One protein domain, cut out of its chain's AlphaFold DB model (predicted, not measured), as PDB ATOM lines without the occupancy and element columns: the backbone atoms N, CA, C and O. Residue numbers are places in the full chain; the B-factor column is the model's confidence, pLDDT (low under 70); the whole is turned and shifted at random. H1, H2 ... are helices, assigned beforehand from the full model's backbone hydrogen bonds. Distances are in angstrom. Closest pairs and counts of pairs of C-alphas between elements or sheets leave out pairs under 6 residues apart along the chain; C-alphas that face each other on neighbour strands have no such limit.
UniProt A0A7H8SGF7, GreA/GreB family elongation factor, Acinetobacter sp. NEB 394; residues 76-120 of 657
ATOM      1  N   GLY A  76     143.789 136.686 210.613       93.19
ATOM      2  CA  GLY A  76     144.323 138.036 210.802       93.19
ATOM      3  C   GLY A  76     143.323 139.004 211.419       93.19
ATOM      4  O   GLY A  76     142.377 138.614 212.103       93.19
ATOM      5  N   ILE A  77     143.549 140.295 211.182       93.19
ATOM      6  CA  ILE A  77     142.661 141.369 211.619       93.19
ATOM      7  C   ILE A  77     141.494 141.444 210.632       93.19
ATOM      8  O   ILE A  77     141.677 141.760 209.456       93.19
ATOM      9  N   ALA A  78     140.291 141.158 211.127       90.12
ATOM     10  CA  ALA A  78     139.053 141.139 210.342       90.12
ATOM     11  C   ALA A  78     138.165 142.383 210.546       90.12
ATOM     12  O   ALA A  78     137.119 142.510 209.912       90.12
ATOM     13  N   TYR A  79     138.549 143.289 211.448       87.50
ATOM     14  CA  TYR A  79     137.764 144.458 211.848       87.50
ATOM     15  C   TYR A  79     138.536 145.762 211.610       87.50
ATOM     16  O   TYR A  79     139.760 145.764 211.535       87.50
ATOM     17  N   GLY A  80     137.818 146.885 211.516       86.69
ATOM     18  CA  GLY A  80     138.412 148.208 211.287       86.69
ATOM     19  C   GLY A  80     138.321 148.676 209.834       86.69
ATOM     20  O   GLY A  80     137.431 148.262 209.084       86.69
ATOM     21  N   ARG A  81     139.202 149.601 209.437       85.56
ATOM     22  CA  ARG A  81     139.243 150.105 208.057       85.56
ATOM     23  C   ARG A  81     139.839 149.037 207.140       85.56
ATOM     24  O   ARG A  81     140.590 148.170 207.566       85.56
ATOM     25  N   VAL A  82     139.582 149.144 205.836       79.94
ATOM     26  CA  VAL A  82     140.161 148.224 204.830       79.94
ATOM     27  C   VAL A  82     141.703 148.250 204.840       79.94
ATOM     28  O   VAL A  82     142.348 147.257 204.501       79.94
ATOM     29  N   SER A  83     142.307 149.366 205.261       86.38
ATOM     30  CA  SER A  83     143.753 149.496 205.488       86.38
ATOM     31  C   SER A  83     144.287 148.607 206.610       86.38
ATOM     32  O   SER A  83     145.465 148.267 206.591       86.38
ATOM     33  N   ASP A  84     143.427 148.219 207.550       90.25
ATOM     34  CA  ASP A  84     143.811 147.546 208.791       90.25
ATOM     35  C   ASP A  84     143.655 146.023 208.672       90.25
ATOM     36  O   ASP A  84     144.196 145.279 209.485       90.25
ATOM     37  N   LEU A  85     142.954 145.552 207.632       92.56
ATOM     38  CA  LEU A  85     142.770 144.125 207.363       92.56
ATOM     39  C   LEU A  85     144.113 143.433 207.080       92.56
ATOM     40  O   LEU A  85     144.951 143.971 206.351       92.56
ATOM     41  N   THR A  86     144.306 142.221 207.593       95.44
ATOM     42  CA  THR A  86     145.521 141.415 207.365       95.44
ATOM     43  C   THR A  86     145.179 139.956 207.073       95.44
ATOM     44  O   THR A  86     144.033 139.540 207.252       95.44
ATOM     45  N   GLU A  87     146.169 139.189 206.603       96.06
ATOM     46  CA  GLU A  87     146.069 137.731 206.418       96.06
ATOM     47  C   GLU A  87     144.837 137.333 205.572       96.06
ATOM     48  O   GLU A  87     144.547 137.977 204.557       96.06
ATOM     49  N   TYR A  88     144.100 136.283 205.942       96.00
ATOM     50  CA  TYR A  88     142.982 135.775 205.142       96.00
ATOM     51  C   TYR A  88     141.869 136.805 204.943       96.00
ATOM     52  O   TYR A  88     141.286 136.879 203.861       96.00
ATOM     53  N   SER A  89     141.595 137.641 205.948       95.31
ATOM     54  CA  SER A  89     140.551 138.671 205.868       95.31
ATOM     55  C   SER A  89     140.837 139.692 204.765       95.31
ATOM     56  O   SER A  89     139.929 140.109 204.039       95.31
ATOM     57  N   LEU A  90     142.111 140.059 204.591       95.25
ATOM     58  CA  LEU A  90     142.549 140.905 203.485       95.25
ATOM     59  C   LEU A  90     142.399 140.185 202.140       95.25
ATOM     60  O   LEU A  90     141.847 140.760 201.202       95.25
ATOM     61  N   ILE A  91     142.843 138.927 202.048       94.88
ATOM     62  CA  ILE A  91     142.770 138.127 200.814       94.88
ATOM     63  C   ILE A  91     141.316 137.979 200.353       94.88
ATOM     64  O   ILE A  91     141.000 138.294 199.207       94.88
ATOM     65  N   ALA A  92     140.413 137.570 201.248       94.00
ATOM     66  CA  ALA A  92     138.991 137.416 200.951       94.00
ATOM     67  C   ALA A  92     138.374 138.727 200.435       94.00
ATOM     68  O   ALA A  92     137.585 138.728 199.486       94.00
ATOM     69  N   LYS A  93     138.786 139.868 201.009       92.88
ATOM     70  CA  LYS A  93     138.346 141.181 200.538       92.88
ATOM     71  C   LYS A  93     138.871 141.492 199.138       92.88
ATOM     72  O   LYS A  93     138.088 141.949 198.307       92.88
ATOM     73  N   GLU A  94     140.152 141.259 198.864       93.31
ATOM     74  CA  GLU A  94     140.745 141.528 197.547       93.31
ATOM     75  C   GLU A  94     140.168 140.632 196.444       93.31
ATOM     76  O   GLU A  94     139.929 141.131 195.347       93.31
ATOM     77  N   VAL A  95     139.864 139.363 196.736       93.19
ATOM     78  CA  VAL A  95     139.231 138.425 195.786       93.19
ATOM     79  C   VAL A  95     137.813 138.865 195.409       93.19
ATOM     80  O   VAL A  95     137.383 138.667 194.278       93.19
ATOM     81  N   SER A  96     137.085 139.512 196.325       92.38
ATOM     82  CA  SER A  96     135.730 140.017 196.047       92.38
ATOM     83  C   SER A  96     135.689 141.253 195.132       92.38
ATOM     84  O   SER A  96     134.616 141.648 194.670       92.38
ATOM     85  N   LYS A  97     136.833 141.906 194.885       92.56
ATOM     86  CA  LYS A  97     136.905 143.104 194.042       92.56
ATOM     87  C   LYS A  97     136.958 142.730 192.562       92.56
ATOM     88  O   LYS A  97     137.571 141.744 192.182       92.56
ATOM     89  N   LYS A  98     136.370 143.583 191.718       90.25
ATOM     90  CA  LYS A  98     136.496 143.496 190.250       90.25
ATOM     91  C   LYS A  98     137.627 144.363 189.686       90.25
ATOM     92  O   LYS A  98     138.113 144.097 188.597       90.25
ATOM     93  N   THR A  99     137.996 145.436 190.386       91.00
ATOM     94  CA  THR A  99     139.027 146.407 189.983       91.00
ATOM     95  C   THR A  99     139.665 147.039 191.227       91.00
ATOM     96  O   THR A  99     139.148 146.894 192.337       91.00
ATOM     97  N   ARG A 100     140.776 147.778 191.050       88.75
ATOM     98  CA  ARG A 100     141.509 148.483 192.128       88.75
ATOM     99  C   ARG A 100     141.983 147.548 193.254       88.75
ATOM    100  O   ARG A 100     141.761 147.806 194.443       88.75
ATOM    101  N   HIS A 101     142.631 146.456 192.859       92.12
ATOM    102  CA  HIS A 101     143.345 145.583 193.786       92.12
ATOM    103  C   HIS A 101     144.549 146.308 194.389       92.12
ATOM    104  O   HIS A 101     145.130 147.198 193.760       92.12
ATOM    105  N   ILE A 102     144.923 145.937 195.611       93.25
ATOM    106  CA  ILE A 102     146.175 146.427 196.193       93.25
ATOM    107  C   ILE A 102     147.388 145.865 195.429       93.25
ATOM    108  O   ILE A 102     147.303 144.777 194.854       93.25
ATOM    109  N   PRO A 103     148.540 146.561 195.436       92.88
ATOM    110  CA  PRO A 103     149.764 146.028 194.850       92.88
ATOM    111  C   PRO A 103     150.176 144.699 195.498       92.88
ATOM    112  O   PRO A 103     150.123 144.565 196.722       92.88
ATOM    113  N   ILE A 104     150.672 143.756 194.690       92.00
ATOM    114  CA  ILE A 104     151.102 142.411 195.129       92.00
ATOM    115  C   ILE A 104     152.092 142.485 196.296       92.00
ATOM    116  O   ILE A 104     151.963 141.749 197.269       92.00
ATOM    117  N   ARG A 105     153.040 143.427 196.245       92.31
ATOM    118  CA  ARG A 105     154.004 143.649 197.329       92.31
ATOM    119  C   ARG A 105     153.323 143.954 198.667       92.31
ATOM    120  O   ARG A 105     153.684 143.373 199.680       92.31
ATOM    121  N   SER A 106     152.310 144.822 198.669       93.12
ATOM    122  CA  SER A 106     151.564 145.157 199.889       93.12
ATOM    123  C   SER A 106     150.746 143.968 200.394       93.12
ATOM    124  O   SER A 106     150.655 143.758 201.601       93.12
ATOM    125  N   LEU A 107     150.183 143.172 199.480       94.25
ATOM    126  CA  LEU A 107     149.460 141.950 199.824       94.25
ATOM    127  C   LEU A 107     150.381 140.931 200.514       94.25
ATOM    128  O   LEU A 107     150.037 140.433 201.582       94.25
ATOM    129  N   LEU A 108     151.566 140.675 199.952       94.56
ATOM    130  CA  LEU A 108     152.559 139.755 200.521       94.56
ATOM    131  C   LEU A 108     153.122 140.241 201.862       94.56
ATOM    132  O   LEU A 108     153.438 139.424 202.718       94.56
ATOM    133  N   GLU A 109     153.217 141.555 202.074       94.62
ATOM    134  CA  GLU A 109     153.646 142.121 203.358       94.62
ATOM    135  C   GLU A 109     152.560 142.049 204.446       94.62
ATOM    136  O   GLU A 109     152.887 141.888 205.621       94.62
ATOM    137  N   ARG A 110     151.274 142.167 204.080       95.25
ATOM    138  CA  ARG A 110     150.139 142.212 205.028       95.25
ATOM    139  C   ARG A 110     149.461 140.864 205.272       95.25
ATOM    140  O   ARG A 110     148.714 140.741 206.241       95.25
ATOM    141  N   ALA A 111     149.659 139.887 204.392       96.06
ATOM    142  CA  ALA A 111     149.073 138.554 204.501       96.06
ATOM    143  C   ALA A 111     150.082 137.402 204.276       96.06
ATOM    144  O   ALA A 111     149.747 136.436 203.586       96.06
ATOM    145  N   PRO A 112     151.325 137.478 204.796       95.44
ATOM    146  CA  PRO A 112     152.360 136.502 204.463       95.44
ATOM    147  C   PRO A 112     151.998 135.082 204.908       95.44
ATOM    148  O   PRO A 112     152.185 134.134 204.143       95.44
ATOM    149  N   LYS A 113     151.432 134.920 206.111       94.94
ATOM    150  CA  LYS A 113     151.173 133.599 206.696       94.94
ATOM    151  C   LYS A 113     149.998 132.910 206.019       94.94
ATOM    152  O   LYS A 113     150.090 131.726 205.714       94.94
ATOM    153  N   SER A 114     148.917 133.634 205.727       95.69
ATOM    154  CA  SER A 114     147.794 133.057 204.980       95.69
ATOM    155  C   SER A 114     148.164 132.699 203.556       95.69
ATOM    156  O   SER A 114     147.732 131.657 203.074       95.69
ATOM    157  N   ILE A 115     148.955 133.534 202.873       94.94
ATOM    158  CA  ILE A 115     149.405 133.216 201.515       94.94
ATOM    159  C   ILE A 115     150.261 131.957 201.546       94.94
ATOM    160  O   ILE A 115     150.016 131.058 200.751       94.94
ATOM    161  N   GLN A 116     151.202 131.855 202.486       93.56
ATOM    162  CA  GLN A 116     152.047 130.673 202.608       93.56
ATOM    163  C   GLN A 116     151.250 129.412 202.978       93.56
ATOM    164  O   GLN A 116     151.515 128.350 202.425       93.56
ATOM    165  N   ALA A 117     150.232 129.521 203.837       92.56
ATOM    166  CA  ALA A 117     149.344 128.403 204.160       92.56
ATOM    167  C   ALA A 117     148.511 127.945 202.946       92.56
ATOM    168  O   ALA A 117     148.412 126.754 202.669       92.56
ATOM    169  N   LEU A 118     147.948 128.889 202.184       91.94
ATOM    170  CA  LEU A 118     147.123 128.598 201.002       91.94
ATOM    171  C   LEU A 118     147.949 128.154 199.784       91.94
ATOM    172  O   LEU A 118     147.449 127.436 198.913       91.94
ATOM    173  N   LYS A 119     149.189 128.635 199.679       91.56
ATOM    174  CA  LYS A 119     150.115 128.426 198.562       91.56
ATOM    175  C   LYS A 119     151.521 128.151 199.115       91.56
ATOM    176  O   LYS A 119     152.372 129.030 199.063       91.56
ATOM    177  N   PRO A 120     151.795 126.935 199.618       90.19
ATOM    178  CA  PRO A 120     153.067 126.621 200.279       90.19
ATOM    179  C   PRO A 120     154.269 126.567 199.327       90.19
ATOM    180  O   PRO A 120     155.404 126.715 199.766       90.19
TER     181      PRO A 120
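What this domain is: This is residues 76 to 120 of the 657 residues of the protein "GreA/GreB family elongation factor" of Acinetobacter sp. NEB 394 (UniProt A0A7H8SGF7). Two short helices, H1 and H2, form a helical hairpin, and a third, H3, is set crosswise at the end where H1 begins and H2 ends. Before H1, residues 76 to 86 make a loop that folds back; residues 95 to 100 stick out. The printed part has 45 residues with H1, H2 and H3 in chain order, no named strand, and is all helix. It is compact, with a radius of gyration of the C-alphas of 9.9 A and spans of 26 by 22 by 17 A.

Where its parts are: H1, residues 87 to 95, is 12.7 A long and begins at C-alpha 87 (146.069, 137.731, 206.418). H2, residues 104 to 110, spans 9.9 A. H3, residues 112 to 118, spans 10.1 A and ends at C-alpha 118 (147.123, 128.598, 201.002).

How they stand to each other: H1 touches H2, closest at the C-alphas of Glu 87 and Arg 110, 6.2 A; this hairpin runs opposite ways at a shallow tilt of 33 degrees, only just short of steep. H1 touches H3, closest at the C-alphas of Glu 87 and Ser 114, 5.2 A, only just about perpendicular at 70.5 degrees. H2 and H3 are close but not clearly touching, the closest C-alphas, Leu 108 and Ile 115, being 7.3 A apart. In H1, H2 and H3 every O i to N i+4 pair is within hydrogen-bond range.

The domain as a whole: The farthest C-alphas, Arg 81 and Pro 120, are 28.3 A apart. The printed part has no cut, no link is long, and no printed residue is under 70 in pLDDT.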